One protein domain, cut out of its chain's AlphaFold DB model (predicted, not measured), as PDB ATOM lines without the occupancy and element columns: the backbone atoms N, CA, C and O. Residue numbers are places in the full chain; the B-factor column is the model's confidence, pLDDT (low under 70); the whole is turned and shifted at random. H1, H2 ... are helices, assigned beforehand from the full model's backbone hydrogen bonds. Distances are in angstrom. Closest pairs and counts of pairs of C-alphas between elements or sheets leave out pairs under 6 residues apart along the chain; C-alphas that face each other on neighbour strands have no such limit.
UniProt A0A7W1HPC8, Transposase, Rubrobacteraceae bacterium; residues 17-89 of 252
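Overview. This is residues 17 to 89 of the 252 residues of the protein "Transposase" of Rubrobacteraceae bacterium (UniProt A0A7W1HPC8). H1 has the shorter H2 and H3 packed on it, making a small body, and H4 leads away from it as an arm whose residues 80 to 89 stick out. The 73 printed residues include four named helices, H1 to H4 in order, and no named strand: all helix. The whole is only just loose, close to compact, with a radius of gyration of the C-alphas of 13.6 A, and spans 43 by 26 by 16 A.

Along the chain. Find C-alpha 22 at (35.940, -57.645, -43.893); H1 runs from there to residue 37, 23.5 A. Next come H2, residues 44 to 50, and H3, residues 59 to 68. H4, residues 73 to 88, runs 22.0 A to C-alpha 88 at (47.296, -39.220, -23.620).

Arrangement. H1, with residues 30 to 37 alone, touches H2 at a steep tilt of 66 degrees, the same way; the closest C-alphas, Gly 34 and Ala 47, are 3.9 A apart. With residues 24 to 31 alone it touches H3, about perpendicular at 75 degrees; the closest C-alphas, His 27 and Tyr 62, are 6.4 A apart. H4 is apart from H1, H2 and H3. Every O i to N i+4 pair is within hydrogen-bond range in H2 and H4, against 9 of 12 in H1 and 3 of 6 in H3.

Size, cuts and confidence. The farthest C-alphas, Lys 57 and Val 89, are 44.4 A apart. The printed part has no cut, and no link is long. Residues 39, 40, 55 and 57 have pLDDT under 70.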
ATOM      1  N   VAL A  17      38.236 -51.357 -37.300       86.19
ATOM      2  CA  VAL A  17      37.636 -52.525 -37.987       86.19
ATOM      3  C   VAL A  17      36.152 -52.306 -38.295       86.19
ATOM      4  O   VAL A  17      35.682 -52.686 -39.365       86.19
ATOM      5  N   SER A  18      35.421 -51.672 -37.376       83.31
ATOM      6  CA  SER A  18      33.985 -51.374 -37.489       83.31
ATOM      7  C   SER A  18      33.630 -50.502 -38.701       83.31
ATOM      8  O   SER A  18      32.527 -50.614 -39.231       83.31
ATOM      9  N   LEU A  19      34.573 -49.684 -39.179       82.38
ATOM     10  CA  LEU A  19      34.386 -48.744 -40.287       82.38
ATOM     11  C   LEU A  19      34.537 -49.398 -41.672       82.38
ATOM     12  O   LEU A  19      34.280 -48.746 -42.685       82.38
ATOM     13  N   PHE A  20      34.980 -50.661 -41.747       82.56
ATOM     14  CA  PHE A  20      35.326 -51.320 -43.008       82.56
ATOM     15  C   PHE A  20      34.794 -52.753 -43.102       82.56
ATOM     16  O   PHE A  20      35.056 -53.612 -42.263       82.56
ATOM     17  N   SER A  21      34.145 -53.089 -44.221       82.50
ATOM     18  CA  SER A  21      33.750 -54.474 -44.504       82.50
ATOM     19  C   SER A  21      34.973 -55.408 -44.537       82.50
ATOM     20  O   SER A  21      36.006 -55.052 -45.108       82.50
ATOM     21  N   LYS A  22      34.841 -56.651 -44.041       80.56
ATOM     22  CA  LYS A  22      35.940 -57.645 -43.893       80.56
ATOM     23  C   LYS A  22      36.885 -57.788 -45.110       80.56
ATOM     24  O   LYS A  22      38.073 -58.050 -44.937       80.56
ATOM     25  N   ARG A  23      36.381 -57.618 -46.345       79.88
ATOM     26  CA  ARG A  23      37.185 -57.658 -47.592       79.88
ATOM     27  C   ARG A  23      37.991 -56.375 -47.854       79.88
ATOM     28  O   ARG A  23      39.084 -56.457 -48.410       79.88
ATOM     29  N   VAL A  24      37.461 -55.212 -47.476       82.12
ATOM     30  CA  VAL A  24      38.130 -53.904 -47.593       82.12
ATOM     31  C   VAL A  24      39.224 -53.788 -46.535       82.12
ATOM     32  O   VAL A  24      40.344 -53.410 -46.865       82.12
ATOM     33  N   TRP A  25      38.924 -54.211 -45.302       84.12
ATOM     34  CA  TRP A  25      39.806 -54.083 -44.141       84.12
ATOM     35  C   TRP A  25      41.248 -54.560 -44.386       84.12
ATOM     36  O   TRP A  25      42.189 -53.786 -44.219       84.12
ATOM     37  N   ARG A  26      41.425 -55.784 -44.910       83.75
ATOM     38  CA  ARG A  26      42.751 -56.353 -45.240       83.75
ATOM     39  C   ARG A  26      43.577 -55.480 -46.195       83.75
ATOM     40  O   ARG A  26      44.797 -55.462 -46.108       83.75
ATOM     41  N   HIS A  27      42.925 -54.776 -47.120       84.56
ATOM     42  CA  HIS A  27      43.598 -53.903 -48.083       84.56
ATOM     43  C   HIS A  27      43.834 -52.492 -47.504       84.56
ATOM     44  O   HIS A  27      44.814 -51.844 -47.865       84.56
ATOM     45  N   ALA A  28      42.968 -52.025 -46.594       84.56
ATOM     46  CA  ALA A  28      43.115 -50.744 -45.902       84.56
ATOM     47  C   ALA A  28      44.316 -50.749 -44.942       84.56
ATOM     48  O   ALA A  28      45.113 -49.814 -44.964       84.56
ATOM     49  N   GLN A  29      44.503 -51.837 -44.184       85.38
ATOM     50  CA  GLN A  29      45.684 -52.049 -43.334       85.38
ATOM     51  C   GLN A  29      47.002 -51.898 -44.118       85.38
ATOM     52  O   GLN A  29      47.898 -51.165 -43.701       85.38
ATOM     53  N   VAL A  30      47.100 -52.550 -45.284       85.44
ATOM     54  CA  VAL A  30      48.283 -52.504 -46.164       85.44
ATOM     55  C   VAL A  30      48.534 -51.094 -46.707       85.44
ATOM     56  O   VAL A  30      49.682 -50.658 -46.748       85.44
ATOM     57  N   LEU A  31      47.486 -50.353 -47.091       86.00
ATOM     58  CA  LEU A  31      47.652 -48.962 -47.529       86.00
ATOM     59  C   LEU A  31      48.093 -48.034 -46.406       86.00
ATOM     60  O   LEU A  31      48.887 -47.137 -46.669       86.00
ATOM     61  N   LEU A  32      47.599 -48.228 -45.185       86.31
ATOM     62  CA  LEU A  32      47.971 -47.385 -44.055       86.31
ATOM     63  C   LEU A  32      49.423 -47.632 -43.629       86.31
ATOM     64  O   LEU A  32      50.177 -46.674 -43.484       86.31
ATOM     65  N   ALA A  33      49.850 -48.896 -43.544       85.06
ATOM     66  CA  ALA A  33      51.255 -49.238 -43.325       85.06
ATOM     67  C   ALA A  33      52.158 -48.661 -44.430       85.06
ATOM     68  O   ALA A  33      53.132 -47.970 -44.138       85.06
ATOM     69  N   GLY A  34      51.780 -48.842 -45.700       86.06
ATOM     70  CA  GLY A  34      52.505 -48.266 -46.832       86.06
ATOM     71  C   GLY A  34      52.552 -46.736 -46.822       86.06
ATOM     72  O   GLY A  34      53.574 -46.162 -47.174       86.06
ATOM     73  N   ALA A  35      51.481 -46.061 -46.399       87.56
ATOM     74  CA  ALA A  35      51.422 -44.600 -46.311       87.56
ATOM     75  C   ALA A  35      52.260 -44.028 -45.154       87.56
ATOM     76  O   ALA A  35      52.728 -42.897 -45.257       87.56
ATOM     77  N   ILE A  36      52.475 -44.802 -44.085       86.31
ATOM     78  CA  ILE A  36      53.424 -44.471 -43.009       86.31
ATOM     79  C   ILE A  36      54.871 -44.686 -43.492       86.31
ATOM     80  O   ILE A  36      55.737 -43.856 -43.235       86.31
ATOM     81  N   LEU A  37      55.121 -45.768 -44.237       85.44
ATOM     82  CA  LEU A  37      56.448 -46.146 -44.746       85.44
ATOM     83  C   LEU A  37      56.901 -45.375 -46.004       85.44
ATOM     84  O   LEU A  37      58.067 -45.469 -46.381       85.44
ATOM     85  N   ALA A  38      56.015 -44.625 -46.669       85.12
ATOM     86  CA  ALA A  38      56.308 -43.875 -47.894       85.12
ATOM     87  C   ALA A  38      56.486 -42.363 -47.621       85.12
ATOM     88  O   ALA A  38      55.511 -41.605 -47.687       85.12
ATOM     89  N   PRO A  39      57.713 -41.871 -47.347       69.88
ATOM     90  CA  PRO A  39      57.943 -40.453 -47.089       69.88
ATOM     91  C   PRO A  39      57.638 -39.569 -48.310       69.88
ATOM     92  O   PRO A  39      57.869 -39.931 -49.466       69.88
ATOM     93  N   GLY A  40      57.137 -38.360 -48.041       69.19
ATOM     94  CA  GLY A  40      56.932 -37.284 -49.019       69.19
ATOM     95  C   GLY A  40      55.742 -37.461 -49.972       69.19
ATOM     96  O   GLY A  40      54.950 -36.535 -50.134       69.19
ATOM     97  N   THR A  41      55.570 -38.632 -50.590       73.81
ATOM     98  CA  THR A  41      54.553 -38.844 -51.639       73.81
ATOM     99  C   THR A  41      53.333 -39.609 -51.124       73.81
ATOM    100  O   THR A  41      53.285 -40.835 -51.150       73.81
ATOM    101  N   ARG A  42      52.286 -38.875 -50.717       76.75
ATOM    102  CA  ARG A  42      50.994 -39.411 -50.224       76.75
ATOM    103  C   ARG A  42      50.129 -40.058 -51.331       76.75
ATOM    104  O   ARG A  42      48.945 -39.759 -51.464       76.75
ATOM    105  N   THR A  43      50.713 -40.921 -52.162       86.56
ATOM    106  CA  THR A  43      50.027 -41.607 -53.270       86.56
ATOM    107  C   THR A  43      49.828 -43.091 -52.967       86.56
ATOM    108  O   THR A  43      50.681 -43.734 -52.357       86.56
ATOM    109  N   VAL A  44      48.725 -43.665 -53.461       85.50
ATOM    110  CA  VAL A  44      48.449 -45.112 -53.366       85.50
ATOM    111  C   VAL A  44      49.595 -45.931 -53.977       85.50
ATOM    112  O   VAL A  44      50.003 -46.943 -53.413       85.50
ATOM    113  N   THR A  45      50.170 -45.466 -55.089       86.56
ATOM    114  CA  THR A  45      51.293 -46.123 -55.771       86.56
ATOM    115  C   THR A  45      52.572 -46.121 -54.933       86.56
ATOM    116  O   THR A  45      53.261 -47.137 -54.892       86.56
ATOM    117  N   ALA A  46      52.886 -45.023 -54.236       85.25
ATOM    118  CA  ALA A  46      54.045 -44.952 -53.344       85.25
ATOM    119  C   ALA A  46      53.863 -45.833 -52.100       85.25
ATOM    120  O   ALA A  46      54.769 -46.593 -51.763       85.25
ATOM    121  N   ALA A  47      52.673 -45.823 -51.490       86.75
ATOM    122  CA  ALA A  47      52.345 -46.705 -50.370       86.75
ATOM    123  C   ALA A  47      52.483 -48.192 -50.749       86.75
ATOM    124  O   ALA A  47      53.100 -48.975 -50.029       86.75
ATOM    125  N   LEU A  48      51.979 -48.587 -51.923       86.12
ATOM    126  CA  LEU A  48      52.128 -49.957 -52.424       86.12
ATOM    127  C   LEU A  48      53.568 -50.290 -52.833       86.12
ATOM    128  O   LEU A  48      53.974 -51.442 -52.696       86.12
ATOM    129  N   ARG A  49      54.360 -49.308 -53.284       85.44
ATOM    130  CA  ARG A  49      55.796 -49.487 -53.542       85.44
ATOM    131  C   ARG A  49      56.571 -49.745 -52.248       85.44
ATOM    132  O   ARG A  49      57.366 -50.678 -52.230       85.44
ATOM    133  N   ALA A  50      56.293 -48.999 -51.177       84.88
ATOM    134  CA  ALA A  50      56.899 -49.216 -49.859       84.88
ATOM    135  C   ALA A  50      56.566 -50.606 -49.282       84.88
ATOM    136  O   ALA A  50      57.439 -51.271 -48.737       84.88
ATOM    137  N   MET A  51      55.342 -51.106 -49.501       84.88
ATOM    138  CA  MET A  51      54.936 -52.473 -49.127       84.88
ATOM    139  C   MET A  51      55.454 -53.580 -50.075       84.88
ATOM    140  O   MET A  51      55.003 -54.722 -49.987       84.88
ATOM    141  N   GLY A  52      56.335 -53.275 -51.037       82.25
ATOM    142  CA  GLY A  52      56.851 -54.249 -52.013       82.25
ATOM    143  C   GLY A  52      55.823 -54.751 -53.044       82.25
ATOM    144  O   GLY A  52      56.108 -55.652 -53.828       82.25
ATOM    145  N   LEU A  53      54.626 -54.159 -53.097       81.19
ATOM    146  CA  LEU A  53      53.517 -54.544 -53.984       81.19
ATOM    147  C   LEU A  53      53.543 -53.817 -55.341       81.19
ATOM    148  O   LEU A  53      52.553 -53.844 -56.079       81.19
ATOM    149  N   ALA A  54      54.687 -53.213 -55.682       72.56
ATOM    150  CA  ALA A  54      54.922 -52.367 -56.855       72.56
ATOM    151  C   ALA A  54      54.580 -53.011 -58.216       72.56
ATOM    152  O   ALA A  54      54.403 -52.282 -59.185       72.56
ATOM    153  N   GLN A  55      54.484 -54.343 -58.286       66.75
ATOM    154  CA  GLN A  55      54.184 -55.113 -59.504       66.75
ATOM    155  C   GLN A  55      52.941 -56.020 -59.361       66.75
ATOM    156  O   GLN A  55      52.738 -56.953 -60.138       66.75
ATOM    157  N   SER A  56      52.094 -55.802 -58.346       74.12
ATOM    158  CA  SER A  56      50.927 -56.669 -58.119       74.12
ATOM    159  C   SER A  56      49.816 -56.434 -59.155       74.12
ATOM    160  O   SER A  56      49.331 -55.318 -59.330       74.12
ATOM    161  N   LYS A  57      49.308 -57.501 -59.792       69.44
ATOM    162  CA  LYS A  57      48.198 -57.423 -60.776       69.44
ATOM    163  C   LYS A  57      46.864 -56.920 -60.170       69.44
ATOM    164  O   LYS A  57      45.864 -56.772 -60.868       69.44
ATOM    165  N   GLN A  58      46.825 -56.659 -58.862       73.69
ATOM    166  CA  GLN A  58      45.649 -56.269 -58.085       73.69
ATOM    167  C   GLN A  58      45.607 -54.777 -57.684       73.69
ATOM    168  O   GLN A  58      44.725 -54.411 -56.907       73.69
ATOM    169  N   PHE A  59      46.477 -53.904 -58.222       75.56
ATOM    170  CA  PHE A  59      46.497 -52.445 -57.950       75.56
ATOM    171  C   PHE A  59      45.107 -51.786 -57.851       75.56
ATOM    172  O   PHE A  59      44.821 -51.043 -56.909       75.56
ATOM    173  N   HIS A  60      44.204 -52.111 -58.782       80.19
ATOM    174  CA  HIS A  60      42.834 -51.588 -58.836       80.19
ATOM    175  C   HIS A  60      42.031 -51.787 -57.533       80.19
ATOM    176  O   HIS A  60      41.150 -50.981 -57.223       80.19
ATOM    177  N   ARG A  61      42.321 -52.833 -56.742       82.81
ATOM    178  CA  ARG A  61      41.618 -53.134 -55.478       82.81
ATOM    179  C   ARG A  61      41.894 -52.092 -54.400       82.81
ATOM    180  O   ARG A  61      41.006 -51.797 -53.609       82.81
ATOM    181  N   TYR A  62      43.088 -51.511 -54.406       82.00
ATOM    182  CA  TYR A  62      43.503 -50.499 -53.444       82.00
ATOM    183  C   TYR A  62      42.884 -49.131 -53.758       82.00
ATOM    184  O   TYR A  62      42.267 -48.518 -52.890       82.00
ATOM    185  N   HIS A  63      42.901 -48.710 -55.027       83.75
ATOM    186  CA  HIS A  63      42.170 -47.513 -55.469       83.75
ATOM    187  C   HIS A  63      40.650 -47.638 -55.248       83.75
ATOM    188  O   HIS A  63      39.979 -46.640 -54.979       83.75
ATOM    189  N   ARG A  64      40.093 -48.860 -55.292       85.00
ATOM    190  CA  ARG A  64      38.675 -49.114 -54.984       85.00
ATOM    191  C   ARG A  64      38.290 -48.728 -53.546       85.00
ATOM    192  O   ARG A  64      37.125 -48.404 -53.337       85.00
ATOM    193  N   ILE A  65      39.217 -48.702 -52.584       83.12
ATOM    194  CA  ILE A  65      38.923 -48.288 -51.197       83.12
ATOM    195  C   ILE A  65      38.585 -46.795 -51.131       83.12
ATOM    196  O   ILE A  65      37.595 -46.410 -50.518       83.12
ATOM    197  N   LEU A  66      39.372 -45.958 -51.808       80.88
ATOM    198  CA  LEU A  66      39.185 -44.503 -51.792       80.88
ATOM    199  C   LEU A  66      38.079 -44.026 -52.751       80.88
ATOM    200  O   LEU A  66      37.572 -42.924 -52.587       80.88
ATOM    201  N   ASN A  67      37.714 -44.837 -53.753       80.56
ATOM    202  CA  ASN A  67      36.797 -44.442 -54.833       80.56
ATOM    203  C   ASN A  67      35.448 -45.199 -54.850       80.56
ATOM    204  O   ASN A  67      34.548 -44.804 -55.583       80.56
ATOM    205  N   ARG A  68      35.297 -46.324 -54.126       76.44
ATOM    206  CA  ARG A  68      34.048 -47.127 -54.115       76.44
ATOM    207  C   ARG A  68      33.730 -47.870 -52.804       76.44
ATOM    208  O   ARG A  68      32.724 -48.577 -52.774       76.44
ATOM    209  N   ALA A  69      34.561 -47.816 -51.761       79.69
ATOM    210  CA  ALA A  69      34.179 -48.382 -50.465       79.69
ATOM    211  C   ALA A  69      33.371 -47.350 -49.672       79.69
ATOM    212  O   ALA A  69      33.714 -46.172 -49.669       79.69
ATOM    213  N   VAL A  70      32.316 -47.798 -48.992       80.44
ATOM    214  CA  VAL A  70      31.534 -46.953 -48.085       80.44
ATOM    215  C   VAL A  70      32.222 -46.962 -46.721       80.44
ATOM    216  O   VAL A  70      32.295 -48.009 -46.084       80.44
ATOM    217  N   TRP A  71      32.760 -45.813 -46.320       85.00
ATOM    218  CA  TRP A  71      33.337 -45.534 -45.002       85.00
ATOM    219  C   TRP A  71      33.338 -44.014 -44.774       85.00
ATOM    220  O   TRP A  71      33.333 -43.244 -45.736       85.00
ATOM    221  N   SER A  72      33.336 -43.567 -43.516       84.12
ATOM    222  CA  SER A  72      33.262 -42.143 -43.171       84.12
ATOM    223  C   SER A  72      34.568 -41.633 -42.566       84.12
ATOM    224  O   SER A  72      34.990 -42.070 -41.494       84.12
ATOM    225  N   GLY A  73      35.176 -40.628 -43.203       85.31
ATOM    226  CA  GLY A  73      36.337 -39.924 -42.644       85.31
ATOM    227  C   GLY A  73      36.037 -39.222 -41.312       85.31
ATOM    228  O   GLY A  73      36.915 -39.125 -40.459       85.31
ATOM    229  N   ARG A  74      34.782 -38.804 -41.081       88.25
ATOM    230  CA  ARG A  74      34.343 -38.206 -39.805       88.25
ATOM    231  C   ARG A  74      34.276 -39.243 -38.682       88.25
ATOM    232  O   ARG A  74      34.565 -38.919 -37.536       88.25
ATOM    233  N   GLU A  75      33.904 -40.480 -38.997       89.00
ATOM    234  CA  GLU A  75      33.858 -41.576 -38.019       89.00
ATOM    235  C   GLU A  75      35.261 -42.110 -37.731       89.00
ATOM    236  O   GLU A  75      35.603 -42.290 -36.567       89.00
ATOM    237  N   ALA A  76      36.120 -42.218 -38.751       89.25
ATOM    238  CA  ALA A  76      37.549 -42.467 -38.554       89.25
ATOM    239  C   ALA A  76      38.200 -41.393 -37.662       89.25
ATOM    240  O   ALA A  76      38.937 -41.731 -36.739       89.25
ATOM    241  N   GLY A  77      37.870 -40.112 -37.868       89.69
ATOM    242  CA  GLY A  77      38.318 -39.015 -37.005       89.69
ATOM    243  C   GLY A  77      37.812 -39.120 -35.559       89.69
ATOM    244  O   GLY A  77      38.573 -38.855 -34.634       89.69
ATOM    245  N   ARG A  78      36.564 -39.563 -35.343       92.00
ATOM    246  CA  ARG A  78      36.014 -39.833 -33.998       92.00
ATOM    247  C   ARG A  78      36.739 -40.983 -33.296       92.00
ATOM    248  O   ARG A  78      37.090 -40.833 -32.132       92.00
ATOM    249  N   VAL A  79      36.975 -42.097 -33.995       91.50
ATOM    250  CA  VAL A  79      37.719 -43.248 -33.449       91.50
ATOM    251  C   VAL A  79      39.148 -42.833 -33.094       91.50
ATOM    252  O   VAL A  79      39.593 -43.088 -31.981       91.50
ATOM    253  N   LEU A  80      39.835 -42.117 -33.991       91.38
ATOM    254  CA  LEU A  80      41.180 -41.599 -33.732       91.38
ATOM    255  C   LEU A  80      41.213 -40.652 -32.523       91.38
ATOM    256  O   LEU A  80      42.070 -40.815 -31.662       91.38
ATOM    257  N   LEU A  81      40.277 -39.702 -32.421       91.19
ATOM    258  CA  LEU A  81      40.206 -38.786 -31.279       91.19
ATOM    259  C   LEU A  81      39.964 -39.532 -29.959       91.19
ATOM    260  O   LEU A  81      40.627 -39.230 -28.972       91.19
ATOM    261  N   GLY A  82      39.070 -40.527 -29.945       91.06
ATOM    262  CA  GLY A  82      38.826 -41.357 -28.761       91.06
ATOM    263  C   GLY A  82      40.078 -42.108 -28.297       91.06
ATOM    264  O   GLY A  82      40.368 -42.132 -27.103       91.06
ATOM    265  N   LEU A  83      40.861 -42.650 -29.236       91.00
ATOM    266  CA  LEU A  83      42.137 -43.308 -28.935       91.00
ATOM    267  C   LEU A  83      43.198 -42.328 -28.429       91.00
ATOM    268  O   LEU A  83      43.892 -42.642 -27.468       91.00
ATOM    269  N   LEU A  84      43.319 -41.146 -29.041       91.12
ATOM    270  CA  LEU A  84      44.255 -40.114 -28.585       91.12
ATOM    271  C   LEU A  84      43.923 -39.653 -27.160       91.12
ATOM    272  O   LEU A  84      44.818 -39.598 -26.323       91.12
ATOM    273  N   VAL A  85      42.648 -39.384 -26.857       91.94
ATOM    274  CA  VAL A  85      42.221 -38.994 -25.504       91.94
ATOM    275  C   VAL A  85      42.501 -40.121 -24.506       91.94
ATOM    276  O   VAL A  85      43.209 -39.888 -23.535       91.94
ATOM    277  N   GLY A  86      42.059 -41.352 -24.785       89.88
ATOM    278  CA  GLY A  86      42.267 -42.501 -23.891       89.88
ATOM    279  C   GLY A  86      43.715 -42.998 -23.759       89.88
ATOM    280  O   GLY A  86      43.971 -43.870 -22.936       89.88
ATOM    281  N   THR A  87      44.656 -42.478 -24.558       90.00
ATOM    282  CA  THR A  87      46.098 -42.793 -24.459       90.00
ATOM    283  C   THR A  87      46.904 -41.659 -23.813       90.00
ATOM    284  O   THR A  87      47.924 -41.928 -23.185       90.00
ATOM    285  N   PHE A  88      46.484 -40.396 -23.976       88.25
ATOM    286  CA  PHE A  88      47.296 -39.220 -23.620       88.25
ATOM    287  C   PHE A  88      46.658 -38.260 -22.602       88.25
ATOM    288  O   PHE A  88      47.329 -37.318 -22.184       88.25
ATOM    289  N   VAL A  89      45.401 -38.462 -22.193       91.00
ATOM    290  CA  VAL A  89      44.733 -37.647 -21.161       91.00
ATOM    291  C   VAL A  89      44.514 -38.502 -19.908       91.00
ATOM    292  O   VAL A  89      43.719 -39.439 -19.967       91.00
TER     293      VAL A  89